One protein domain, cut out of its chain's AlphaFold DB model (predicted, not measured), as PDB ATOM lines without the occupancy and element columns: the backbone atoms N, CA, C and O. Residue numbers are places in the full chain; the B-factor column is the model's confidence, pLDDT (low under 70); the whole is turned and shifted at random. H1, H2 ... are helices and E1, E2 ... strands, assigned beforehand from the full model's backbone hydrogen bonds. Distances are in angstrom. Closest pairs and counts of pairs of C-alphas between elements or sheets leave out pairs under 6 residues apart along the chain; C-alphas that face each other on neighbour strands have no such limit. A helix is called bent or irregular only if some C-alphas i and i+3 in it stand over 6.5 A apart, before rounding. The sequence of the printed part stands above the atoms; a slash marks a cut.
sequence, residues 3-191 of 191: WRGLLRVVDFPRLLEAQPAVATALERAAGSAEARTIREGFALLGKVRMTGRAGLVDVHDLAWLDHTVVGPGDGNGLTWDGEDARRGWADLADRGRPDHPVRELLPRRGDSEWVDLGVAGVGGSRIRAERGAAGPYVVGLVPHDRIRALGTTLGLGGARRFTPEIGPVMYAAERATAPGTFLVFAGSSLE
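This is residues 3 to 191 of the 191 residues of an uncharacterized protein of Euryarchaeota archaeon RBG_16_67_27 (UniProt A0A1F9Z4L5). A twisted, curled sheet of six strands forms the core, with helices over both faces. H4 packs on one face, with H1 near it and the helical hairpin H2 and H3 packed on H4; the other face is covered by H5, the short H6 and the helical hairpin H7 and H8. The printed part has 189 residues with eight named helices and six named strands, in the order E1 H1 H2 H3 H4 E2 H5 H6 E3 E4 E5 H7 H8 E6. The sheet runs E2 E1 E6 E5 E4 E3, antiparallel throughout, and the class is mixed, helices and strands. The whole is compact, with a radius of gyration of the C-alphas of 15.9 A, and rounded, with spans of 45 by 36 by 31 A.

In the sheet, E2 is residues 77 to 81; E1, residues 3 to 11, is 25.0 A long and begins at C-alpha 3 at (52.581, 29.009, 24.218). E6, residues 181 to 190, is 27.5 A long and ends at C-alpha 190 at (57.638, 32.262, 23.703). E5 is residues 137 to 143, 19.7 A; E4 residues 126 to 134, 23.8 A; E3 residues 112 to 120, 22.0 A, and it bends by 52 degrees at residue 117. H4 is residues 56 to 70, 19.8 A. H1 is residues 12 to 17 and H2 residues 19 to 28. H3, residues 34 to 51, is 25.8 A long and begins at C-alpha 34 at (53.145, 48.248, 19.707). H5 is residues 83 to 95, 18.5 A, and H6 residues 102 to 105. H7, residues 144 to 156, and H8, residues 163 to 175, are irregular: C-alphas 145 and 148 are 7.0 A apart, and C-alphas 165 and 168 are 7.2 A apart.

E1 and E6 pair at 162 degrees, with N 6 and O 186 at 2.9 A. On the other side of E1 is E2, an edge strand, with N 7 and O 78 at 2.9 A. E6 and E5 pair through N 185 and O 140, 3.0 A. E3, E4 and E5 are a meander, each strand the antiparallel neighbour of the one before, with N 132 and O 139 at 2.8 A and N 115 and O 129 at 2.8 A. The sheet makes three layers, helices on both faces of it: H5, H7 and H8 on one face, H4 on the other. H4 is the hub, touching H1, H2 and H3; its closest C-alphas to E6 are those of His 60 and Ala 186, 5.0 A. H3 touches H4 with residues 38 to 45 alone, at a steep tilt of 56 degrees, with Gly 41 and Leu 65 the closest C-alphas, 6.3 A. H2 and H3 are a hairpin at a shallow tilt of 16 degrees, opposite ways, with the C-alphas of Leu 26 and Ala 35 closest, 5.5 A. H8 is over E1, along the strands, at a height over the sheet of 8.8 A. H7 and H8 are a hairpin at 26 degrees, with the C-alphas of Ile 147 and Glu 174 closest, 6.3 A. H6 is on the same face, its C-alpha of Leu 105 being 4.0 A from that of Gly 140 in E5. In H1 to H5 every O i to N i+4 pair is within hydrogen-bond range; in H7 and in H8 it is 7 of 9, and H6 is too short for such a pair.

The C-alphas farthest apart are those of Gly 31 and Leu 156, 49.2 A. The printed part has no cut, and ends at residue 191, the chain's last. No link is long. The mean pLDDT of the printed part is 87.5; residues 96 to 99, 155 to 164, 177 and 191 are under 70.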
ATOM      1  N   TRP A   3      53.006  29.412  25.555       92.00
ATOM      2  CA  TRP A   3      52.581  29.009  24.218       92.00
ATOM      3  C   TRP A   3      51.370  29.831  23.797       92.00
ATOM      4  O   TRP A   3      50.482  30.058  24.618       92.00
ATOM      5  N   ARG A   4      51.331  30.218  22.522       94.19
ATOM      6  CA  ARG A   4      50.186  30.868  21.886       94.19
ATOM      7  C   ARG A   4      49.905  30.248  20.523       94.19
ATOM      8  O   ARG A   4      50.836  29.852  19.818       94.19
ATOM      9  N   GLY A   5      48.640  30.207  20.136       94.50
ATOM     10  CA  GLY A   5      48.194  29.728  18.835       94.50
ATOM     11  C   GLY A   5      47.106  30.612  18.256       94.50
ATOM     12  O   GLY A   5      46.242  31.089  18.983       94.50
ATOM     13  N   LEU A   6      47.148  30.797  16.942       95.75
ATOM     14  CA  LEU A   6      46.150  31.501  16.148       95.75
ATOM     15  C   LEU A   6      45.622  30.557  15.068       95.75
ATOM     16  O   LEU A   6      46.409  29.943  14.356       95.75
ATOM     17  N   LEU A   7      44.303  30.476  14.913       95.00
ATOM     18  CA  LEU A   7      43.650  29.902  13.738       95.00
ATOM     19  C   LEU A   7      42.892  31.023  13.037       95.00
ATOM     20  O   LEU A   7      42.031  31.640  13.661       95.00
ATOM     21  N   ARG A   8      43.194  31.294  11.767       94.81
ATOM     22  CA  ARG A   8      42.641  32.451  11.064       94.81
ATOM     23  C   ARG A   8      42.445  32.219   9.574       94.81
ATOM     24  O   ARG A   8      43.283  31.608   8.923       94.81
ATOM     25  N   VAL A   9      41.361  32.760   9.030       94.75
ATOM     26  CA  VAL A   9      41.176  32.909   7.582       94.75
ATOM     27  C   VAL A   9      41.954  34.135   7.124       94.75
ATOM     28  O   VAL A   9      41.658  35.243   7.565       94.75
ATOM     29  N   VAL A  10      42.947  33.931   6.262       95.25
ATOM     30  CA  VAL A  10      43.816  34.986   5.735       95.25
ATOM     31  C   VAL A  10      43.613  35.091   4.230       95.25
ATOM     32  O   VAL A  10      43.860  34.137   3.493       95.25
ATOM     33  N   ASP A  11      43.192  36.269   3.782       93.62
ATOM     34  CA  ASP A  11      43.200  36.677   2.377       93.62
ATOM     35  C   ASP A  11      44.574  37.302   2.087       93.62
ATOM     36  O   ASP A  11      44.827  38.466   2.407       93.62
ATOM     37  N   PHE A  12      45.508  36.499   1.561       94.06
ATOM     38  CA  PHE A  12      46.861  36.975   1.266       94.06
ATOM     39  C   PHE A  12      46.907  38.103   0.226       94.06
ATOM     40  O   PHE A  12      47.715  39.014   0.433       94.06
ATOM     41  N   PRO A  13      46.089  38.112  -0.850       92.25
ATOM     42  CA  PRO A  13      45.968  39.287  -1.711       92.25
ATOM     43  C   PRO A  13      45.673  40.570  -0.920       92.25
ATOM     44  O   PRO A  13      46.455  41.521  -0.989       92.25
ATOM     45  N   ARG A  14      44.613  40.573  -0.098       92.50
ATOM     46  CA  ARG A  14      44.237  41.733   0.729       92.50
ATOM     47  C   ARG A  14      45.351  42.116   1.702       92.50
ATOM     48  O   ARG A  14      45.676  43.296   1.822       92.50
ATOM     49  N   LEU A  15      45.942  41.141   2.393       94.81
ATOM     50  CA  LEU A  15      46.995  41.376   3.382       94.81
ATOM     51  C   LEU A  15      48.241  42.014   2.756       94.81
ATOM     52  O   LEU A  15      48.775  42.988   3.283       94.81
ATOM     53  N   LEU A  16      48.702  41.497   1.615       92.88
ATOM     54  CA  LEU A  16      49.901  41.999   0.938       92.88
ATOM     55  C   LEU A  16      49.701  43.411   0.361       92.88
ATOM     56  O   LEU A  16      50.663  44.171   0.214       92.88
ATOM     57  N   GLU A  17      48.457  43.800   0.097       91.62
ATOM     58  CA  GLU A  17      48.083  45.153  -0.318       91.62
ATOM     59  C   GLU A  17      47.782  46.096   0.862       91.62
ATOM     60  O   GLU A  17      47.668  47.307   0.669       91.62
ATOM     61  N   ALA A  18      47.755  45.596   2.101       93.38
ATOM     62  CA  ALA A  18      47.351  46.352   3.288       93.38
ATOM     63  C   ALA A  18      48.380  47.382   3.797       93.38
ATOM     64  O   ALA A  18      48.220  47.915   4.896       93.38
ATOM     65  N   GLN A  19      49.421  47.715   3.022       91.94
ATOM     66  CA  GLN A  19      50.437  48.698   3.423       91.94
ATOM     67  C   GLN A  19      49.846  50.038   3.902       91.94
ATOM     68  O   GLN A  19      50.290  50.514   4.947       91.94
ATOM     69  N   PRO A  20      48.830  50.638   3.244       92.69
ATOM     70  CA  PRO A  20      48.225  51.876   3.742       92.69
ATOM     71  C   PRO A  20      47.542  51.714   5.110       92.69
ATOM     72  O   PRO A  20      47.646  52.592   5.969       92.69
ATOM     73  N   ALA A  21      46.872  50.580   5.339       92.19
ATOM     74  CA  ALA A  21      46.199  50.297   6.605       92.19
ATOM     75  C   ALA A  21      47.212  50.104   7.744       92.19
ATOM     76  O   ALA A  21      47.058  50.685   8.817       92.19
ATOM     77  N   VAL A  22      48.290  49.360   7.483       93.81
ATOM     78  CA  VAL A  22      49.376  49.149   8.450       93.81
ATOM     79  C   VAL A  22      50.129  50.453   8.733       93.81
ATOM     80  O   VAL A  22      50.450  50.723   9.886       93.81
ATOM     81  N   ALA A  23      50.358  51.305   7.726       94.00
ATOM     82  CA  ALA A  23      50.955  52.628   7.928       94.00
ATOM     83  C   ALA A  23      50.080  53.517   8.827       94.00
ATOM     84  O   ALA A  23      50.574  54.099   9.790       94.00
ATOM     85  N   THR A  24      48.768  53.539   8.584       94.81
ATOM     86  CA  THR A  24      47.812  54.271   9.433       94.81
ATOM     87  C   THR A  24      47.830  53.751  10.874       94.81
ATOM     88  O   THR A  24      47.788  54.528  11.828       94.81
ATOM     89  N   ALA A  25      47.904  52.431  11.061       94.19
ATOM     90  CA  ALA A  25      48.013  51.829  12.388       94.19
ATOM     91  C   ALA A  25      49.336  52.195  13.081       94.19
ATOM     92  O   ALA A  25      49.342  52.496  14.274       94.19
ATOM     93  N   LEU A  26      50.443  52.241  12.333       95.25
ATOM     94  CA  LEU A  26      51.753  52.639  12.843       95.25
ATOM     95  C   LEU A  26      51.765  54.093  13.329       95.25
ATOM     96  O   LEU A  26      52.332  54.378  14.381       95.25
ATOM     97  N   GLU A  27      51.127  55.001  12.589       95.50
ATOM     98  CA  GLU A  27      50.974  56.404  12.990       95.50
ATOM     99  C   GLU A  27      50.176  56.533  14.292       95.50
ATOM    100  O   GLU A  27      50.581  57.260  15.198       95.50
ATOM    101  N   ARG A  28      49.078  55.779  14.429       94.75
ATOM    102  CA  ARG A  28      48.258  55.768  15.654       94.75
ATOM    103  C   ARG A  28      48.999  55.199  16.858       94.75
ATOM    104  O   ARG A  28      48.808  55.677  17.971       94.75
ATOM    105  N   ALA A  29      49.831  54.187  16.639       94.44
ATOM    106  CA  ALA A  29      50.623  53.562  17.686       94.44
ATOM    107  C   ALA A  29      51.893  54.356  18.038       94.44
ATOM    108  O   ALA A  29      52.641  53.927  18.913       94.44
ATOM    109  N   ALA A  30      52.181  55.483  17.372       92.88
ATOM    110  CA  ALA A  30      53.435  56.211  17.536       92.88
ATOM    111  C   ALA A  30      53.781  56.480  19.015       92.88
ATOM    112  O   ALA A  30      52.981  57.004  19.785       92.88
ATOM    113  N   GLY A  31      55.004  56.110  19.409       90.44
ATOM    114  CA  GLY A  31      55.487  56.243  20.787       90.44
ATOM    115  C   GLY A  31      55.096  55.101  21.735       90.44
ATOM    116  O   GLY A  31      55.526  55.118  22.885       90.44
ATOM    117  N   SER A  32      54.339  54.098  21.279       93.75
ATOM    118  CA  SER A  32      53.997  52.908  22.067       93.75
ATOM    119  C   SER A  32      54.945  51.729  21.800       93.75
ATOM    120  O   SER A  32      55.685  51.700  20.812       93.75
ATOM    121  N   ALA A  33      54.895  50.713  22.669       89.44
ATOM    122  CA  ALA A  33      55.595  49.447  22.442       89.44
ATOM    123  C   ALA A  33      55.084  48.713  21.185       89.44
ATOM    124  O   ALA A  33      55.857  48.058  20.489       89.44
ATOM    125  N   GLU A  34      53.799  48.871  20.860       90.50
ATOM    126  CA  GLU A  34      53.145  48.248  19.707       90.50
ATOM    127  C   GLU A  34      53.667  48.797  18.370       90.50
ATOM    128  O   GLU A  34      53.761  48.059  17.386       90.50
ATOM    129  N   ALA A  35      54.105  50.063  18.336       93.94
ATOM    130  CA  ALA A  35      54.659  50.692  17.136       93.94
ATOM    131  C   ALA A  35      55.835  49.911  16.542       93.94
ATOM    132  O   ALA A  35      56.053  49.935  15.330       93.94
ATOM    133  N   ARG A  36      56.624  49.237  17.386       94.00
ATOM    134  CA  ARG A  36      57.733  48.408  16.918       94.00
ATOM    135  C   ARG A  36      57.218  47.206  16.132       94.00
ATOM    136  O   ARG A  36      57.634  47.021  14.993       94.00
ATOM    137  N   THR A  37      56.283  46.457  16.707       92.31
ATOM    138  CA  THR A  37      55.684  45.272  16.083       92.31
ATOM    139  C   THR A  37      54.995  45.620  14.765       92.31
ATOM    140  O   THR A  37      55.205  44.950  13.758       92.31
ATOM    141  N   ILE A  38      54.229  46.717  14.726       94.56
ATOM    142  CA  ILE A  38      53.551  47.160  13.497       94.56
ATOM    143  C   ILE A  38      54.572  47.554  12.420       94.56
ATOM    144  O   ILE A  38      54.395  47.234  11.246       94.56
ATOM    145  N   ARG A  39      55.673  48.212  12.803       95.81
ATOM    146  CA  ARG A  39      56.751  48.580  11.873       95.81
ATOM    147  C   ARG A  39      57.460  47.355  11.299       95.81
ATOM    148  O   ARG A  39      57.752  47.336  10.105       95.81
ATOM    149  N   GLU A  40      57.722  46.347  12.126       94.88
ATOM    150  CA  GLU A  40      58.281  45.064  11.688       94.88
ATOM    151  C   GLU A  40      57.321  44.366  10.707       94.88
ATOM    152  O   GLU A  40      57.745  43.957   9.625       94.88
ATOM    153  N   GLY A  41      56.016  44.361  10.999       94.38
ATOM    154  CA  GLY A  41      54.980  43.872  10.083       94.38
ATOM    155  C   GLY A  41      54.913  44.640   8.756       94.38
ATOM    156  O   GLY A  41      54.826  44.038   7.687       94.38
ATOM    157  N   PHE A  42      55.031  45.970   8.784       94.88
ATOM    158  CA  PHE A  42      55.087  46.791   7.571       94.88
ATOM    159  C   PHE A  42      56.293  46.424   6.690       94.88
ATOM    160  O   PHE A  42      56.156  46.242   5.476       94.88
ATOM    161  N   ALA A  43      57.473  46.276   7.300       95.81
ATOM    162  CA  ALA A  43      58.683  45.857   6.598       95.81
ATOM    163  C   ALA A  43      58.543  44.439   6.019       95.81
ATOM    164  O   ALA A  43      58.979  44.182   4.893       95.81
ATOM    165  N   LEU A  44      57.882  43.540   6.751       96.69
ATOM    166  CA  LEU A  44      57.613  42.171   6.328       96.69
ATOM    167  C   LEU A  44      56.755  42.109   5.056       96.69
ATOM    168  O   LEU A  44      57.111  41.387   4.123       96.69
ATOM    169  N   LEU A  45      55.693  42.918   4.957       95.62
ATOM    170  CA  LEU A  45      54.878  43.014   3.735       95.62
ATOM    171  C   LEU A  45      55.733  43.392   2.516       95.62
ATOM    172  O   LEU A  45      55.620  42.781   1.451       95.62
ATOM    173  N   GLY A  46      56.628  44.373   2.676       94.06
ATOM    174  CA  GLY A  46      57.567  44.778   1.629       94.06
ATOM    175  C   GLY A  46      58.533  43.655   1.239       94.06
ATOM    176  O   GLY A  46      58.678  43.346   0.055       94.06
ATOM    177  N   LYS A  47      59.146  42.997   2.232       95.81
ATOM    178  CA  LYS A  47      60.060  41.861   2.035       95.81
ATOM    179  C   LYS A  47      59.397  40.743   1.230       95.81
ATOM    180  O   LYS A  47      59.976  40.282   0.246       95.81
ATOM    181  N   VAL A  48      58.202  40.303   1.622       95.94
ATOM    182  CA  VAL A  48      57.517  39.171   0.974       95.94
ATOM    183  C   VAL A  48      57.143  39.511  -0.465       95.94
ATOM    184  O   VAL A  48      57.407  38.717  -1.368       95.94
ATOM    185  N   ARG A  49      56.625  40.720  -0.718       93.25
ATOM    186  CA  ARG A  49      56.306  41.168  -2.085       93.25
ATOM    187  C   ARG A  49      57.532  41.273  -2.984       93.25
ATOM    188  O   ARG A  49      57.426  40.976  -4.172       93.25
ATOM    189  N   MET A  50      58.668  41.702  -2.434       92.62
ATOM    190  CA  MET A  50      59.912  41.883  -3.185       92.62
ATOM    191  C   MET A  50      60.628  40.558  -3.466       92.62
ATOM    192  O   MET A  50      61.194  40.378  -4.536       92.62
ATOM    193  N   THR A  51      60.619  39.632  -2.508       94.50
ATOM    194  CA  THR A  51      61.341  38.351  -2.619       94.50
ATOM    195  C   THR A  51      60.491  37.222  -3.195       94.50
ATOM    196  O   THR A  51      61.031  36.189  -3.589       94.50
ATOM    197  N   GLY A  52      59.165  37.383  -3.209       95.25
ATOM    198  CA  GLY A  52      58.227  36.332  -3.593       95.25
ATOM    199  C   GLY A  52      58.190  35.158  -2.611       95.25
ATOM    200  O   GLY A  52      57.725  34.077  -2.975       95.25
ATOM    201  N   ARG A  53      58.716  35.320  -1.390       95.94
ATOM    202  CA  ARG A  53      58.843  34.239  -0.407       95.94
ATOM    203  C   ARG A  53      58.480  34.702   0.999       95.94
ATOM    204  O   ARG A  53      58.982  35.722   1.461       95.94
ATOM    205  N   ALA A  54      57.677  33.896   1.681       97.19
ATOM    206  CA  ALA A  54      57.440  33.969   3.115       97.19
ATOM    207  C   ALA A  54      57.862  32.633   3.746       97.19
ATOM    208  O   ALA A  54      57.242  31.606   3.475       97.19
ATOM    209  N   GLY A  55      58.937  32.625   4.539       96.75
ATOM    210  CA  GLY A  55      59.318  31.443   5.325       96.75
ATOM    211  C   GLY A  55      58.377  31.221   6.514       96.75
ATOM    212  O   GLY A  55      57.494  32.040   6.761       96.75
ATOM    213  N   LEU A  56      58.586  30.161   7.300       95.06
ATOM    214  CA  LEU A  56      57.703  29.823   8.434       95.06
ATOM    215  C   LEU A  56      57.418  31.008   9.367       95.06
ATOM    216  O   LEU A  56      56.264  31.317   9.652       95.06
ATOM    217  N   VAL A  57      58.468  31.695   9.819       95.31
ATOM    218  CA  VAL A  57      58.324  32.837  10.735       95.31
ATOM    219  C   VAL A  57      57.604  34.003  10.053       95.31
ATOM    220  O   VAL A  57      56.733  34.617  10.657       95.31
ATOM    221  N   ASP A  58      57.884  34.243   8.768       97.44
ATOM    222  CA  ASP A  58      57.204  35.282   7.990       97.44
ATOM    223  C   ASP A  58      55.696  35.003   7.901       97.44
ATOM    224  O   ASP A  58      54.888  35.902   8.100       97.44
ATOM    225  N   VAL A  59      55.293  33.758   7.626       97.44
ATOM    226  CA  VAL A  59      53.873  33.375   7.543       97.44
ATOM    227  C   VAL A  59      53.190  33.493   8.902       97.44
ATOM    228  O   VAL A  59      52.076  34.011   8.980       97.44
ATOM    229  N   HIS A  60      53.855  33.040   9.967       97.19
ATOM    230  CA  HIS A  60      53.370  33.210  11.332       97.19
ATOM    231  C   HIS A  60      53.097  34.693  11.625       97.19
ATOM    232  O   HIS A  60      51.983  35.056  12.002       97.19
ATOM    233  N   ASP A  61      54.084  35.557  11.399       96.94
ATOM    234  CA  ASP A  61      53.987  36.980  11.721       96.94
ATOM    235  C   ASP A  61      52.988  37.713  10.819       96.94
ATOM    236  O   ASP A  61      52.261  38.584  11.296       96.94
ATOM    237  N   LEU A  62      52.866  37.320   9.547       97.44
ATOM    238  CA  LEU A  62      51.830  37.818   8.639       97.44
ATOM    239  C   LEU A  62      50.417  37.470   9.122       97.44
ATOM    240  O   LEU A  62      49.539  38.328   9.091       97.44
ATOM    241  N   ALA A  63      50.186  36.240   9.589       97.12
ATOM    242  CA  ALA A  63      48.880  35.837  10.107       97.12
ATOM    243  C   ALA A  63      48.503  36.629  11.370       97.12
ATOM    244  O   ALA A  63      47.358  37.065  11.512       97.12
ATOM    245  N   TRP A  64      49.471  36.860  12.262       96.44
ATOM    246  CA  TRP A  64      49.275  37.709  13.438       96.44
ATOM    247  C   TRP A  64      49.051  39.176  13.062       96.44
ATOM    248  O   TRP A  64      48.142  39.791  13.611       96.44
ATOM    249  N   LEU A  65      49.800  39.721  12.099       96.50
ATOM    250  CA  LEU A  65      49.588  41.075  11.576       96.50
ATOM    251  C   LEU A  65      48.178  41.237  10.997       96.50
ATOM    252  O   LEU A  65      47.509  42.237  11.263       96.50
ATOM    253  N   ASP A  66      47.703  40.249  10.234       96.25
ATOM    254  CA  ASP A  66      46.343  40.268   9.705       96.25
ATOM    255  C   ASP A  66      45.304  40.249  10.832       96.25
ATOM    256  O   ASP A  66      44.337  41.010  10.808       96.25
ATOM    257  N   HIS A  67      45.538  39.426  11.858       95.38
ATOM    258  CA  HIS A  67      44.659  39.315  13.016       95.38
ATOM    259  C   HIS A  67      44.542  40.607  13.822       95.38
ATOM    260  O   HIS A  67      43.433  40.980  14.210       95.38
ATOM    261  N   THR A  68      45.665  41.272  14.085       93.44
ATOM    262  CA  THR A  68      45.708  42.400  15.020       93.44
ATOM    263  C   THR A  68      45.556  43.753  14.338       93.44
ATOM    264  O   THR A  68      45.071  44.685  14.972       93.44
ATOM    265  N   VAL A  69      45.943  43.882  13.064       93.19
ATOM    266  CA  VAL A  69      46.008  45.183  12.373       93.19
ATOM    267  C   VAL A  69      45.072  45.274  11.169       93.19
ATOM    268  O   VAL A  69      44.375  46.276  11.027       93.19
ATOM    269  N   VAL A  70      45.041  44.266  10.291       91.38
ATOM    270  CA  VAL A  70      44.376  44.396   8.973       91.38
ATOM    271  C   VAL A  70      42.901  43.991   8.985       91.38
ATOM    272  O   VAL A  70      42.079  44.646   8.340       91.38
ATOM    273  N   GLY A  71      42.552  42.928   9.705       86.00
ATOM    274  CA  GLY A  71      41.167  42.493   9.899       86.00
ATOM    275  C   GLY A  71      40.803  42.234  11.362       86.00
ATOM    276  O   GLY A  71      40.246  41.160  11.644       86.00
ATOM    277  N   PRO A  72      41.132  43.137  12.310       84.75
ATOM    278  CA  PRO A  72      40.641  43.023  13.674       84.75
ATOM    279  C   PRO A  72      39.109  43.133  13.673       84.75
ATOM    280  O   PRO A  72      38.541  44.027  13.056       84.75
ATOM    281  N   GLY A  73      38.433  42.218  14.372       76.44
ATOM    282  CA  GLY A  73      36.969  42.230  14.501       76.44
ATOM    283  C   GLY A  73      36.189  41.544  13.374       76.44
ATOM    284  O   GLY A  73      34.985  41.363  13.522       76.44
ATOM    285  N   ASP A  74      36.851  41.059  12.317       80.75
ATOM    286  CA  ASP A  74      36.191  40.385  11.182       80.75
ATOM    287  C   ASP A  74      35.598  38.998  11.543       80.75
ATOM    288  O   ASP A  74      35.057  38.310  10.684       80.75
ATOM    289  N   GLY A  75      35.732  38.532  12.794       78.00
ATOM    290  CA  GLY A  75      35.260  37.207  13.241       78.00
ATOM    291  C   GLY A  75      36.016  36.017  12.628       78.00
ATOM    292  O   GLY A  75      35.696  34.864  12.899       78.00
ATOM    293  N   ASN A  76      37.047  36.296  11.831       86.44
ATOM    294  CA  ASN A  76      37.763  35.322  11.010       86.44
ATOM    295  C   ASN A  76      38.939  34.646  11.720       86.44
ATOM    296  O   ASN A  76      39.757  34.012  11.056       86.44
ATOM    297  N   GLY A  77      39.082  34.785  13.039       91.81
ATOM    298  CA  GLY A  77      40.167  34.126  13.758       91.81
ATOM    299  C   GLY A  77      39.910  33.921  15.242       91.81
ATOM    300  O   GLY A  77      39.085  34.606  15.842       91.81
ATOM    301  N   LEU A  78      40.638  32.962  15.805       92.19
ATOM    302  CA  LEU A  78      40.595  32.558  17.204       92.19
ATOM    303  C   LEU A  78      42.007  32.376  17.737       92.19
ATOM    304  O   LEU A  78      42.889  31.901  17.016       92.19
ATOM    305  N   THR A  79      42.191  32.718  19.005       93.56
ATOM    306  CA  THR A  79      43.462  32.581  19.707       93.56
ATOM    307  C   THR A  79      43.324  31.663  20.914       93.56
ATOM    308  O   THR A  79      42.271  31.586  21.545       93.56
ATOM    309  N   TRP A  80      44.409  30.965  21.234       92.50
ATOM    310  CA  TRP A  80      44.538  30.155  22.440       92.50
ATOM    311  C   TRP A  80      45.904  30.387  23.065       92.50
ATOM    312  O   TRP A  80      46.895  30.501  22.346       92.50
ATOM    313  N   ASP A  81      45.958  30.339  24.392       92.38
ATOM    314  CA  ASP A  81      47.192  30.465  25.157       92.38
ATOM    315  C   ASP A  81      47.354  29.307  26.147       92.38
ATOM    316  O   ASP A  81      46.390  28.681  26.598       92.38
ATOM    317  N   GLY A  82      48.604  29.039  26.511       90.50
ATOM    318  CA  GLY A  82      48.960  28.106  27.570       90.50
ATOM    319  C   GLY A  82      49.138  26.652  27.132       90.50
ATOM    320  O   GLY A  82      48.827  26.218  26.020       90.50
ATOM    321  N   GLU A  83      49.683  25.871  28.060       89.00
ATOM    322  CA  GLU A  83      50.144  24.505  27.807       89.00
ATOM    323  C   GLU A  83      49.011  23.503  27.544       89.00
ATOM    324  O   GLU A  83      49.210  22.521  26.827       89.00
ATOM    325  N   ASP A  84      47.818  23.734  28.093       87.00
ATOM    326  CA  ASP A  84      46.657  22.875  27.839       87.00
ATOM    327  C   ASP A  84      46.186  22.957  26.390       87.00
ATOM    328  O   ASP A  84      45.921  21.923  25.766       87.00
ATOM    329  N   ALA A  85      46.127  24.172  25.840       86.56
ATOM    330  CA  ALA A  85      45.800  24.385  24.440       86.56
ATOM    331  C   ALA A  85      46.882  23.784  23.538       86.56
ATOM    332  O   ALA A  85      46.558  23.028  22.620       86.56
ATOM    333  N   ARG A  86      48.164  24.018  23.862       88.00
ATOM    334  CA  ARG A  86      49.298  23.417  23.144       88.00
ATOM    335  C   ARG A  86      49.178  21.898  23.048       88.00
ATOM    336  O   ARG A  86      49.317  21.340  21.961       88.00
ATOM    337  N   ARG A  87      48.911  21.226  24.175       86.25
ATOM    338  CA  ARG A  87      48.719  19.767  24.219       86.25
ATOM    339  C   ARG A  87      47.540  19.326  23.363       86.25
ATOM    340  O   ARG A  87      47.671  18.375  22.607       86.25
ATOM    341  N   GLY A  88      46.413  20.032  23.437       84.31
ATOM    342  CA  GLY A  88      45.248  19.689  22.629       84.31
ATOM    343  C   GLY A  88      45.507  19.792  21.119       84.31
ATOM    344  O   GLY A  88      45.094  18.903  20.373       84.31
ATOM    345  N   TRP A  89      46.211  20.833  20.667       85.88
ATOM    346  CA  TRP A  89      46.601  20.973  19.261       85.88
ATOM    347  C   TRP A  89      47.609  19.900  18.829       85.88
ATOM    348  O   TRP A  89      47.478  19.349  17.736       85.88
ATOM    349  N   ALA A  90      48.565  19.545  19.693       85.00
ATOM    350  CA  ALA A  90      49.503  18.451  19.436       85.00
ATOM    351  C   ALA A  90      48.786  17.093  19.304       85.00
ATOM    352  O   ALA A  90      49.012  16.372  18.334       85.00
ATOM    353  N   ASP A  91      47.849  16.785  20.206       82.69
ATOM    354  CA  ASP A  91      47.041  15.560  20.144       82.69
ATOM    355  C   ASP A  91      46.230  15.475  18.841       82.69
ATOM    356  O   ASP A  91      46.082  14.398  18.257       82.69
ATOM    357  N   LEU A  92      45.693  16.606  18.367       80.25
ATOM    358  CA  LEU A  92      44.983  16.670  17.089       80.25
ATOM    359  C   LEU A  92      45.927  16.398  15.909       80.25
ATOM    360  O   LEU A  92      45.580  15.623  15.014       80.25
ATOM    361  N   ALA A  93      47.127  16.982  15.931       81.12
ATOM    362  CA  ALA A  93      48.154  16.748  14.921       81.12
ATOM    363  C   ALA A  93      48.585  15.271  14.869       81.12
ATOM    364  O   ALA A  93      48.812  14.721  13.787       81.12
ATOM    365  N   ASP A  94      48.665  14.592  16.015       79.62
ATOM    366  CA  ASP A  94      49.082  13.189  16.077       79.62
ATOM    367  C   ASP A  94      48.018  12.193  15.628       79.62
ATOM    368  O   ASP A  94      48.357  11.145  15.073       79.62
ATOM    369  N   ARG A  95      46.737  12.545  15.762       73.19
ATOM    370  CA  ARG A  95      45.622  11.752  15.220       73.19
ATOM    371  C   ARG A  95      45.505  11.837  13.697       73.19
ATOM    372  O   ARG A  95      44.893  10.959  13.087       73.19
ATOM    373  N   GLY A  96      46.081  12.866  13.071       67.19
ATOM    374  CA  GLY A  96      46.092  13.006  11.617       67.19
ATOM    375  C   GLY A  96      46.864  11.862  10.951       67.19
ATOM    376  O   GLY A  96      48.053  11.670  11.199       67.19
ATOM    377  N   ARG A  97      46.227  11.094  10.067       68.25
ATOM    378  CA  ARG A  97      46.949  10.129   9.211       68.25
ATOM    379  C   ARG A  97      47.882  10.870   8.226       68.25
ATOM    380  O   ARG A  97      47.680  12.067   8.026       68.25
ATOM    381  N   PRO A  98      48.896  10.208   7.633       64.25
ATOM    382  CA  PRO A  98      49.842  10.855   6.714       64.25
ATOM    383  C   PRO A  98      49.173  11.641   5.573       64.25
ATOM    384  O   PRO A  98      49.567  12.770   5.317       64.25
ATOM    385  N   ASP A  99      48.089  11.120   4.993       68.31
ATOM    386  CA  ASP A  99      47.375  11.762   3.872       68.31
ATOM    387  C   ASP A  99      46.175  12.625   4.308       68.31
ATOM    388  O   ASP A  99      45.263  12.916   3.532       68.31
ATOM    389  N   HIS A 100      46.108  12.991   5.586       75.31
ATOM    390  CA  HIS A 100      44.953  13.681   6.144       75.31
ATOM    391  C   HIS A 100      45.080  15.201   5.962       75.31
ATOM    392  O   HIS A 100      46.114  15.749   6.338       75.31
ATOM    393  N   PRO A 101      44.016  15.935   5.569       76.69
ATOM    394  CA  PRO A 101      44.033  17.406   5.480       76.69
ATOM    395  C   PRO A 101      44.422  18.136   6.778       76.69
ATOM    396  O   PRO A 101      44.742  19.316   6.766       76.69
ATOM    397  N   VAL A 102      44.429  17.435   7.917       82.69
ATOM    398  CA  VAL A 102      44.890  17.984   9.200       82.69
ATOM    399  C   VAL A 102      46.401  18.191   9.187       82.69
ATOM    400  O   VAL A 102      46.869  19.074   9.883       82.69
ATOM    401  N   ARG A 103      47.162  17.452   8.368       84.44
ATOM    402  CA  ARG A 103      48.603  17.670   8.165       84.44
ATOM    403  C   ARG A 103      48.911  18.987   7.474       84.44
ATOM    404  O   ARG A 103      49.955  19.571   7.726       84.44
ATOM    405  N   GLU A 104      47.985  19.463   6.652       89.56
ATOM    406  CA  GLU A 104      48.085  20.768   6.008       89.56
ATOM    407  C   GLU A 104      47.914  21.904   7.031       89.56
ATOM    408  O   GLU A 104      48.580  22.935   6.930       89.56
ATOM    409  N   LEU A 105      47.058  21.691   8.042       91.12
ATOM    410  CA  LEU A 105      46.793  22.647   9.122       91.12
ATOM    411  C   LEU A 105      47.769  22.527  10.305       91.12
ATOM    412  O   LEU A 105      48.086  23.517  10.952       91.12
ATOM    413  N   LEU A 106      48.225  21.319  10.621       90.19
ATOM    414  CA  LEU A 106      49.086  21.005  11.760       90.19
ATOM    415  C   LEU A 106      50.239  20.099  11.301       90.19
ATOM    416  O   LEU A 106      50.207  18.880  11.531       90.19
ATOM    417  N   PRO A 107      51.254  20.668  10.626       89.69
ATOM    418  CA  PRO A 107      52.432  19.915  10.207       89.69
ATOM    419  C   PRO A 107      53.223  19.371  11.403       89.69
ATOM    420  O   PRO A 107      53.199  19.944  12.497       89.69
ATOM    421  N   ARG A 108      53.949  18.263  11.210       86.06
ATOM    422  CA  ARG A 108      54.841  17.708  12.238       86.06
ATOM    423  C   ARG A 108      56.196  18.391  12.229       86.06
ATOM    424  O   ARG A 108      56.624  18.987  11.247       86.06
ATOM    425  N   ARG A 109      56.904  18.278  13.355       84.12
ATOM    426  CA  ARG A 109      58.273  18.783  13.476       84.12
ATOM    427  C   ARG A 109      59.167  18.119  12.428       84.12
ATOM    428  O   ARG A 109      59.235  16.895  12.379       84.12
ATOM    429  N   GLY A 110      59.867  18.938  11.648       82.44
ATOM    430  CA  GLY A 110      60.685  18.479  10.524       82.44
ATOM    431  C   GLY A 110      59.950  18.446   9.182       82.44
ATOM    432  O   GLY A 110      60.620  18.396   8.154       82.44
ATOM    433  N   ASP A 111      58.617  18.556   9.170       84.50
ATOM    434  CA  ASP A 111      57.864  18.788   7.941       84.50
ATOM    435  C   ASP A 111      58.062  20.247   7.513       84.50
ATOM    436  O   ASP A 111      57.901  21.173   8.317       84.50
ATOM    437  N   SER A 112      58.393  20.448   6.241       89.56
ATOM    438  CA  SER A 112      58.409  21.753   5.586       89.56
ATOM    439  C   SER A 112      57.985  21.588   4.133       89.56
ATOM    440  O   SER A 112      58.458  20.697   3.423       89.56
ATOM    441  N   GLU A 113      57.074  22.447   3.693       94.19
ATOM    442  CA  GLU A 113      56.565  22.469   2.333       94.19
ATOM    443  C   GLU A 113      56.300  23.903   1.881       94.19
ATOM    444  O   GLU A 113      55.784  24.732   2.628       94.19
ATOM    445  N   TRP A 114      56.613  24.180   0.617       95.75
ATOM    446  CA  TRP A 114      56.365  25.473  -0.011       95.75
ATOM    447  C   TRP A 114      55.087  25.446  -0.848       95.75
ATOM    448  O   TRP A 114      55.068  24.841  -1.924       95.75
ATOM    449  N   VAL A 115      54.076  26.196  -0.425       94.62
ATOM    450  CA  VAL A 115      52.788  26.342  -1.115       94.62
ATOM    451  C   VAL A 115      52.725  27.650  -1.910       94.62
ATOM    452  O   VAL A 115      53.364  28.640  -1.555       94.62
ATOM    453  N   ASP A 116      51.996  27.647  -3.025       94.12
ATOM    454  CA  ASP A 116      51.732  28.844  -3.835       94.12
ATOM    455  C   ASP A 116      50.541  29.597  -3.236       94.12
ATOM    456  O   ASP A 116      49.491  28.996  -3.012       94.12
ATOM    457  N   LEU A 117      50.697  30.894  -2.962       92.50
ATOM    458  CA  LEU A 117      49.622  31.705  -2.387       92.50
ATOM    459  C   LEU A 117      48.593  32.170  -3.427       92.50
ATOM    460  O   LEU A 117      47.603  32.792  -3.061       92.50
ATOM    461  N   GLY A 118      48.819  31.927  -4.720       88.12
ATOM    462  CA  GLY A 118      47.952  32.421  -5.790       88.12
ATOM    463  C   GLY A 118      48.041  33.936  -6.004       88.12
ATOM    464  O   GLY A 118      47.190  34.504  -6.682       88.12
ATOM    465  N   VAL A 119      49.068  34.591  -5.449       87.69
ATOM    466  CA  VAL A 119      49.283  36.045  -5.528       87.69
ATOM    467  C   VAL A 119      50.568  36.350  -6.289       87.69
ATOM    468  O   VAL A 119      51.594  35.690  -6.101       87.69
ATOM    469  N   ALA A 120      50.524  37.374  -7.140       86.75
ATOM    470  CA  ALA A 120      51.705  37.897  -7.811       86.75
ATOM    471  C   ALA A 120      52.451  38.900  -6.913       86.75
ATOM    472  O   ALA A 120      51.870  39.824  -6.348       86.75
ATOM    473  N   GLY A 121      53.761  38.721  -6.805       81.56
ATOM    474  CA  GLY A 121      54.696  39.672  -6.222       81.56
ATOM    475  C   GLY A 121      55.123  40.743  -7.219       81.56
ATOM    476  O   GLY A 121      54.605  40.849  -8.336       81.56
ATOM    477  N   VAL A 122      56.102  41.552  -6.813       82.00
ATOM    478  CA  VAL A 122      56.677  42.586  -7.680       82.00
ATOM    479  C   VAL A 122      57.291  41.931  -8.922       82.00
ATOM    480  O   VAL A 122      58.004  40.939  -8.826       82.00
ATOM    481  N   GLY A 123      56.989  42.470 -10.105       80.62
ATOM    482  CA  GLY A 123      57.475  41.914 -11.373       80.62
ATOM    483  C   GLY A 123      56.757  40.639 -11.836       80.62
ATOM    484  O   GLY A 123      57.213  40.004 -12.780       80.62
ATOM    485  N   GLY A 124      55.639  40.258 -11.204       81.00
ATOM    486  CA  GLY A 124      54.793  39.143 -11.650       81.00
ATOM    487  C   GLY A 124      55.225  37.757 -11.159       81.00
ATOM    488  O   GLY A 124      54.598  36.762 -11.524       81.00
ATOM    489  N   SER A 125      56.264  37.658 -10.324       84.31
ATOM    490  CA  SER A 125      56.676  36.387  -9.715       84.31
ATOM    491  C   SER A 125      55.614  35.874  -8.746       84.31
ATOM    492  O   SER A 125      55.124  36.644  -7.928       84.31
ATOM    493  N   ARG A 126      55.292  34.578  -8.762       91.75
ATOM    494  CA  ARG A 126      54.349  34.013  -7.782       91.75
ATOM    495  C   ARG A 126      54.940  34.008  -6.378       91.75
ATOM    496  O   ARG A 126      56.092  33.613  -6.197       91.75
ATOM    497  N   ILE A 127      54.142  34.426  -5.400       95.06
ATOM    498  CA  ILE A 127      54.534  34.422  -3.993       95.06
ATOM    499  C   ILE A 127      54.294  33.031  -3.412       95.06
ATOM    500  O   ILE A 127      53.205  32.469  -3.536       95.06
ATOM    501  N   ARG A 128      55.318  32.485  -2.754       96.94
ATOM    502  CA  ARG A 128      55.252  31.193  -2.067       96.94
ATOM    503  C   ARG A 128      55.400  31.362  -0.564       96.94
ATOM    504  O   ARG A 128      56.191  32.186  -0.106       96.94
ATOM    505  N   ALA A 129      54.683  30.535   0.177       97.31
ATOM    506  CA  ALA A 129      54.722  30.486   1.627       97.31
ATOM    507  C   ALA A 129      55.173  29.109   2.106       97.31
ATOM    508  O   ALA A 129      54.832  28.092   1.504       97.31
ATOM    509  N   GLU A 130      55.941  29.079   3.182       96.75
ATOM    510  CA  GLU A 130      56.347  27.846   3.841       96.75
ATOM    511  C   GLU A 130      55.319  27.458   4.916       96.75
ATOM    512  O   GLU A 130      54.971  28.266   5.776       96.75
ATOM    513  N   ARG A 131      54.850  26.207   4.880       95.44
ATOM    514  CA  ARG A 131      54.135  25.548   5.984       95.44
ATOM    515  C   ARG A 131      55.018  24.464   6.581       95.44
ATOM    516  O   ARG A 131      55.786  23.836   5.859       95.44
ATOM    517  N   GLY A 132      54.906  24.220   7.879       95.25
ATOM    518  CA  GLY A 132      55.801  23.305   8.581       95.25
ATOM    519  C   GLY A 132      55.900  23.568  10.077       95.25
ATOM    520  O   GLY A 132      55.217  24.434  10.625       95.25
ATOM    521  N   ALA A 133      56.776  22.825  10.746       92.94
ATOM    522  CA  ALA A 133      57.088  23.046  12.156       92.94
ATOM    523  C   ALA A 133      58.600  22.995  12.402       92.94
ATOM    524  O   ALA A 133      59.246  21.953  12.237       92.94
ATOM    525  N   ALA A 134      59.155  24.127  12.842       89.69
ATOM    526  CA  ALA A 134      60.579  24.316  13.086       89.69
ATOM    527  C   ALA A 134      60.821  25.206  14.313       89.69
ATOM    528  O   ALA A 134      60.208  26.263  14.475       89.69
ATOM    529  N   GLY A 135      61.752  24.785  15.175       88.62
ATOM    530  CA  GLY A 135      62.052  25.502  16.417       88.62
ATOM    531  C   GLY A 135      60.793  25.681  17.280       88.62
ATOM    532  O   GLY A 135      60.105  24.684  17.526       88.62
ATOM    533  N   PRO A 136      60.484  26.908  17.739       91.44
ATOM    534  CA  PRO A 136      59.291  27.174  18.535       91.44
ATOM    535  C   PRO A 136      58.016  27.360  17.698       91.44
ATOM    536  O   PRO A 136      56.956  27.518  18.303       91.44
ATOM    537  N   TYR A 137      58.092  27.350  16.360       93.50
ATOM    538  CA  TYR A 137      56.989  27.704  15.462       93.50
ATOM    539  C   TYR A 137      56.325  26.485  14.812       93.50
ATOM    540  O   TYR A 137      56.993  25.540  14.387       93.50
ATOM    541  N   VAL A 138      55.001  26.556  14.671       95.00
ATOM    542  CA  VAL A 138      54.172  25.636  13.881       95.00
ATOM    543  C   VAL A 138      53.271  26.473  12.984       95.00
ATOM    544  O   VAL A 138      52.506  27.297  13.480       95.00
ATOM    545  N   VAL A 139      53.349  26.253  11.674       97.00
ATOM    546  CA  VAL A 139      52.567  26.981  10.676       97.00
ATOM    547  C   VAL A 139      51.865  26.008   9.749       97.00
ATOM    548  O   VAL A 139      52.515  25.266   9.017       97.00
ATOM    549  N   GLY A 140      50.539  26.043   9.752       96.38
ATOM    550  CA  GLY A 140      49.700  25.336   8.793       96.38
ATOM    551  C   GLY A 140      49.106  26.277   7.762       96.38
ATOM    552  O   GLY A 140      48.718  27.395   8.095       96.38
ATOM    553  N   LEU A 141      48.990  25.796   6.528       95.56
ATOM    554  CA  LEU A 141      48.368  26.506   5.414       95.56
ATOM    555  C   LEU A 141      47.461  25.541   4.662       95.56
ATOM    556  O   LEU A 141      47.937  24.573   4.060       95.56
ATOM    557  N   VAL A 142      46.163  25.831   4.691       93.69
ATOM    558  CA  VAL A 142      45.131  25.052   4.003       93.69
ATOM    559  C   VAL A 142      44.470  25.952   2.962       93.69
ATOM    560  O   VAL A 142      43.815  26.926   3.350       93.69
ATOM    561  N   PRO A 143      44.644  25.676   1.658       91.06
ATOM    562  CA  PRO A 143      44.038  26.492   0.614       91.06
ATOM    563  C   PRO A 143      42.514  26.354   0.645       91.06
ATOM    564  O   PRO A 143      41.984  25.317   1.057       91.06
ATOM    565  N   HIS A 144      41.807  27.404   0.222       86.62
ATOM    566  CA  HIS A 144      40.346  27.482   0.309       86.62
ATOM    567  C   HIS A 144      39.619  26.233  -0.230       86.62
ATOM    568  O   HIS A 144      38.730  25.696   0.438       86.62
ATOM    569  N   ASP A 145      40.028  25.714  -1.385       86.50
ATOM    570  CA  ASP A 145      39.429  24.542  -2.036       86.50
ATOM    571  C   ASP A 145      39.537  23.245  -1.208       86.50
ATOM    572  O   ASP A 145      38.749  22.313  -1.392       86.50
ATOM    573  N   ARG A 146      40.459  23.193  -0.238       88.19
ATOM    574  CA  ARG A 146      40.667  22.062   0.681       88.19
ATOM    575  C   ARG A 146      39.941  22.222   2.018       88.19
ATOM    576  O   ARG A 146      39.801  21.239   2.750       88.19
ATOM    577  N   ILE A 147      39.421  23.409   2.336       86.38
ATOM    578  CA  ILE A 147      38.811  23.714   3.643       86.38
ATOM    579  C   ILE A 147      37.580  22.851   3.918       86.38
ATOM    580  O   ILE A 147      37.449  22.317   5.017       86.38
ATOM    581  N   ARG A 148      36.711  22.630   2.924       83.81
ATOM    582  CA  ARG A 148      35.531  21.761   3.097       83.81
ATOM    583  C   ARG A 148      35.929  20.317   3.418       83.81
ATOM    584  O   ARG A 148      35.310  19.662   4.262       83.81
ATOM    585  N   ALA A 149      36.971  19.810   2.755       84.19
ATOM    586  CA  ALA A 149      37.496  18.474   3.026       84.19
ATOM    587  C   ALA A 149      38.083  18.408   4.442       84.19
ATOM    588  O   ALA A 149      37.789  17.476   5.193       84.19
ATOM    589  N   LEU A 150      38.835  19.432   4.852       85.06
ATOM    590  CA  LEU A 150      39.331  19.565   6.218       85.06
ATOM    591  C   LEU A 150      38.191  19.578   7.248       85.06
ATOM    592  O   LEU A 150      38.235  18.781   8.181       85.06
ATOM    593  N   GLY A 151      37.171  20.424   7.076       79.94
ATOM    594  CA  GLY A 151      36.031  20.533   7.991       79.94
ATOM    595  C   GLY A 151      35.277  19.214   8.139       79.94
ATOM    596  O   GLY A 151      35.048  18.754   9.259       79.94
ATOM    597  N   THR A 152      35.014  18.535   7.017       78.44
ATOM    598  CA  THR A 152      34.459  17.172   7.012       78.44
ATOM    599  C   THR A 152      35.316  16.227   7.851       78.44
ATOM    600  O   THR A 152      34.807  15.489   8.694       78.44
ATOM    601  N   THR A 153      36.635  16.273   7.672       75.81
ATOM    602  CA  THR A 153      37.527  15.342   8.360       75.81
ATOM    603  C   THR A 153      37.673  15.659   9.852       75.81
ATOM    604  O   THR A 153      37.714  14.743  10.669       75.81
ATOM    605  N   LEU A 154      37.678  16.936  10.240       75.25
ATOM    606  CA  LEU A 154      37.659  17.363  11.643       75.25
ATOM    607  C   LEU A 154      36.351  16.962  12.347       75.25
ATOM    608  O   LEU A 154      36.387  16.558  13.510       75.25
ATOM    609  N   GLY A 155      35.219  17.021  11.637       65.12
ATOM    610  CA  GLY A 155      33.917  16.562  12.127       65.12
ATOM    611  C   GLY A 155      33.835  15.041  12.309       65.12
ATOM    612  O   GLY A 155      33.309  14.571  13.318       65.12
ATOM    613  N   LEU A 156      34.402  14.264  11.378       55.22
ATOM    614  CA  LEU A 156      34.420  12.793  11.431       55.22
ATOM    615  C   LEU A 156      35.503  12.226  12.371       55.22
ATOM    616  O   LEU A 156      35.315  11.163  12.958       55.22
ATOM    617  N   GLY A 157      36.629  12.927  12.543       55.69
ATOM    618  CA  GLY A 157      37.817  12.468  13.279       55.69
ATOM    619  C   GLY A 157      37.748  12.585  14.807       55.69
ATOM    620  O   GLY A 157      38.736  12.318  15.493       55.69
ATOM    621  N   GLY A 158      36.610  12.999  15.371       49.72
ATOM    622  CA  GLY A 158      36.439  13.069  16.823       49.72
ATOM    623  C   GLY A 158      37.303  14.135  17.509       49.72
ATOM    624  O   GLY A 158      37.594  13.998  18.699       49.72
ATOM    625  N   ALA A 159      37.668  15.214  16.806       51.03
ATOM    626  CA  ALA A 159      38.366  16.394  17.339       51.03
ATOM    627  C   ALA A 159      37.488  17.249  18.288       51.03
ATOM    628  O   ALA A 159      37.624  18.470  18.355       51.03
ATOM    629  N   ARG A 160      36.595  16.598  19.053       54.59
ATOM    630  CA  ARG A 160      35.470  17.180  19.808       54.59
ATOM    631  C   ARG A 160      35.858  18.303  20.767       54.59
ATOM    632  O   ARG A 160      34.993  19.091  21.125       54.59
ATOM    633  N   ARG A 161      37.127  18.364  21.187       59.09
ATOM    634  CA  ARG A 161      37.635  19.399  22.094       59.09
ATOM    635  C   ARG A 161      37.711  20.778  21.430       59.09
ATOM    636  O   ARG A 161      37.443  21.749  22.112       59.09
ATOM    637  N   PHE A 162      38.016  20.854  20.131       62.09
ATOM    638  CA  PHE A 162      38.156  22.129  19.408       62.09
ATOM    639  C   PHE A 162      37.085  22.346  18.338       62.09
ATOM    640  O   PHE A 162      36.833  23.487  17.972       62.09
ATOM    641  N   THR A 163      36.424  21.290  17.844       62.81
ATOM    642  CA  THR A 163      35.405  21.401  16.780       62.81
ATOM    643  C   THR A 163      34.296  22.426  17.069       62.81
ATOM    644  O   THR A 163      33.945  23.154  16.142       62.81
ATOM    645  N   PRO A 164      33.745  22.537  18.299       61.34
ATOM    646  CA  PRO A 164      32.732  23.550  18.592       61.34
ATOM    647  C   PRO A 164      33.297  24.973  18.522       61.34
ATOM    648  O   PRO A 164      32.630  25.873  18.024       61.34
ATOM    649  N   GLU A 165      34.534  25.158  18.991       75.56
ATOM    650  CA  GLU A 165      35.196  26.462  19.067       75.56
ATOM    651  C   GLU A 165      35.611  26.959  17.684       75.56
ATOM    652  O   GLU A 165      35.369  28.113  17.357       75.56
ATOM    653  N   ILE A 166      36.173  26.090  16.837       80.62
ATOM    654  CA  ILE A 166      36.650  26.473  15.497       80.62
ATOM    655  C   ILE A 166      35.532  26.554  14.454       80.62
ATOM    656  O   ILE A 166      35.772  27.044  13.352       80.62
ATOM    657  N   GLY A 167      34.324  26.076  14.769       80.94
ATOM    658  CA  GLY A 167      33.180  26.038  13.854       80.94
ATOM    659  C   GLY A 167      32.902  27.370  13.141       80.94
ATOM    660  O   GLY A 167      32.806  27.364  11.914       80.94
ATOM    661  N   PRO A 168      32.842  28.514  13.849       83.31
ATOM    662  CA  PRO A 168      32.670  29.826  13.225       83.31
ATOM    663  C   PRO A 168      33.793  30.196  12.247       83.31
ATOM    664  O   PRO A 168      33.506  30.687  11.158       83.31
ATOM    665  N   VAL A 169      35.056  29.911  12.587       86.38
ATOM    666  CA  VAL A 169      36.204  30.188  11.704       86.38
ATOM    667  C   VAL A 169      36.163  29.284  10.477       86.38
ATOM    668  O   VAL A 169      36.340  29.767   9.366       86.38
ATOM    669  N   MET A 170      35.860  27.994  10.649       85.44
ATOM    670  CA  MET A 170      35.686  27.057   9.535       85.44
ATOM    671  C   MET A 170      34.551  27.497   8.608       85.44
ATOM    672  O   MET A 170      34.720  27.508   7.393       85.44
ATOM    673  N   TYR A 171      33.420  27.922   9.174       84.62
ATOM    674  CA  TYR A 171      32.289  28.447   8.414       84.62
ATOM    675  C   TYR A 171      32.659  29.713   7.631       84.62
ATOM    676  O   TYR A 171      32.329  29.828   6.452       84.62
ATOM    677  N   ALA A 172      33.376  30.649   8.258       85.00
ATOM    678  CA  ALA A 172      33.878  31.840   7.581       85.00
ATOM    679  C   ALA A 172      34.828  31.472   6.429       85.00
ATOM    680  O   ALA A 172      34.711  32.010   5.329       85.00
ATOM    681  N   ALA A 173      35.709  30.499   6.657       85.81
ATOM    682  CA  ALA A 173      36.688  30.046   5.679       85.81
ATOM    683  C   ALA A 173      36.044  29.327   4.480       85.81
ATOM    684  O   ALA A 173      36.489  29.492   3.349       85.81
ATOM    685  N   GLU A 174      34.962  28.572   4.695       85.69
ATOM    686  CA  GLU A 174      34.182  27.954   3.614       85.69
ATOM    687  C   GLU A 174      33.422  28.975   2.759       85.69
ATOM    688  O   GLU A 174      33.127  28.704   1.594       85.69
ATOM    689  N   ARG A 175      33.086  30.139   3.329       84.75
ATOM    690  CA  ARG A 175      32.385  31.224   2.630       84.75
ATOM    691  C   ARG A 175      33.310  32.216   1.943       84.75
ATOM    692  O   ARG A 175      32.825  33.015   1.143       84.75
ATOM    693  N   ALA A 176      34.596  32.208   2.269       80.12
ATOM    694  CA  ALA A 176      35.558  33.106   1.664       80.12
ATOM    695  C   ALA A 176      35.824  32.672   0.220       80.12
ATOM    696  O   ALA A 176      36.509  31.695  -0.009       80.12
ATOM    697  N   THR A 177      35.279  33.387  -0.760       69.69
ATOM    698  CA  THR A 177      35.312  32.992  -2.181       69.69
ATOM    699  C   THR A 177      36.532  33.517  -2.943       69.69
ATOM    700  O   THR A 177      36.656  33.277  -4.145       69.69
ATOM    701  N   ALA A 178      37.422  34.259  -2.278       78.81
ATOM    702  CA  ALA A 178      38.546  34.930  -2.917       78.81
ATOM    703  C   ALA A 178      39.716  33.956  -3.178       78.81
ATOM    704  O   ALA A 178      40.203  33.315  -2.236       78.81
ATOM    705  N   PRO A 179      40.211  33.849  -4.427       80.50
ATOM    706  CA  PRO A 179      41.460  33.152  -4.724       80.50
ATOM    707  C   PRO A 179      42.613  33.699  -3.874       80.50
ATOM    708  O   PRO A 179      42.727  34.906  -3.695       80.50
ATOM    709  N   GLY A 180      43.465  32.815  -3.354       87.56
ATOM    710  CA  GLY A 180      44.552  33.198  -2.443       87.56
ATOM    711  C   GLY A 180      44.136  33.351  -0.975       87.56
ATOM    712  O   GLY A 180      44.935  33.803  -0.155       87.56
ATOM    713  N   THR A 181      42.914  32.930  -0.630       92.44
ATOM    714  CA  THR A 181      42.483  32.769   0.762       92.44
ATOM    715  C   THR A 181      42.917  31.419   1.329       92.44
ATOM    716  O   THR A 181      42.728  30.373   0.699       92.44
ATOM    717  N   PHE A 182      43.448  31.440   2.550       94.88
ATOM    718  CA  PHE A 182      43.889  30.257   3.283       94.88
ATOM    719  C   PHE A 182      43.312  30.238   4.691       94.88
ATOM    720  O   PHE A 182      43.177  31.275   5.338       94.88
ATOM    721  N   LEU A 183      43.046  29.040   5.204       95.25
ATOM    722  CA  LEU A 183      42.985  28.833   6.643       95.25
ATOM    723  C   LEU A 183      44.411  28.612   7.151       95.25
ATOM    724  O   LEU A 183      45.099  27.680   6.724       95.25
ATOM    725  N   VAL A 184      44.842  29.485   8.052       96.56
ATOM    726  CA  VAL A 184      46.196  29.532   8.593       96.56
ATOM    727  C   VAL A 184      46.159  29.168  10.067       96.56
ATOM    728  O   VAL A 184      45.404  29.761  10.839       96.56
ATOM    729  N   PHE A 185      46.995  28.215  10.465       96.19
ATOM    730  CA  PHE A 185      47.330  27.999  11.868       96.19
ATOM    731  C   PHE A 185      48.725  28.563  12.127       96.19
ATOM    732  O   PHE A 185      49.654  28.209  11.408       96.19
ATOM    733  N   ALA A 186      48.880  29.424  13.127       96.94
ATOM    734  CA  ALA A 186      50.143  30.056  13.493       96.94
ATOM    735  C   ALA A 186      50.374  29.909  15.004       96.94
ATOM    736  O   ALA A 186      49.829  30.661  15.813       96.94
ATOM    737  N   GLY A 187      51.167  28.907  15.382       95.81
ATOM    738  CA  GLY A 187      51.536  28.609  16.764       95.81
ATOM    739  C   GLY A 187      52.992  28.944  17.068       95.81
ATOM    740  O   GLY A 187      53.871  28.713  16.237       95.81
ATOM    741  N   SER A 188      53.254  29.435  18.278       94.44
ATOM    742  CA  SER A 188      54.605  29.721  18.766       94.44
ATOM    743  C   SER A 188      54.733  29.489  20.274       94.44
ATOM    744  O   SER A 188      53.816  29.822  21.025       94.44
ATOM    745  N   SER A 189      55.884  28.997  20.732       88.19
ATOM    746  CA  SER A 189      56.262  29.036  22.155       88.19
ATOM    747  C   SER A 189      57.180  30.231  22.406       88.19
ATOM    748  O   SER A 189      58.246  30.300  21.802       88.19
ATOM    749  N   LEU A 190      56.772  31.165  23.267       71.25
ATOM    750  CA  LEU A 190      57.638  32.262  23.703       71.25
ATOM    751  C   LEU A 190      58.528  31.755  24.849       71.25
ATOM    752  O   LEU A 190      58.010  31.255  25.863       71.25
ATOM    753  N   GLU A 191      59.846  31.829  24.639       55.34
ATOM    754  CA  GLU A 191      60.880  31.576  25.655       55.34
ATOM    755  C   GLU A 191      60.949  32.714  26.676       55.34
ATOM    756  O   GLU A 191      60.910  33.896  26.261       55.34
TER     757      GLU A 191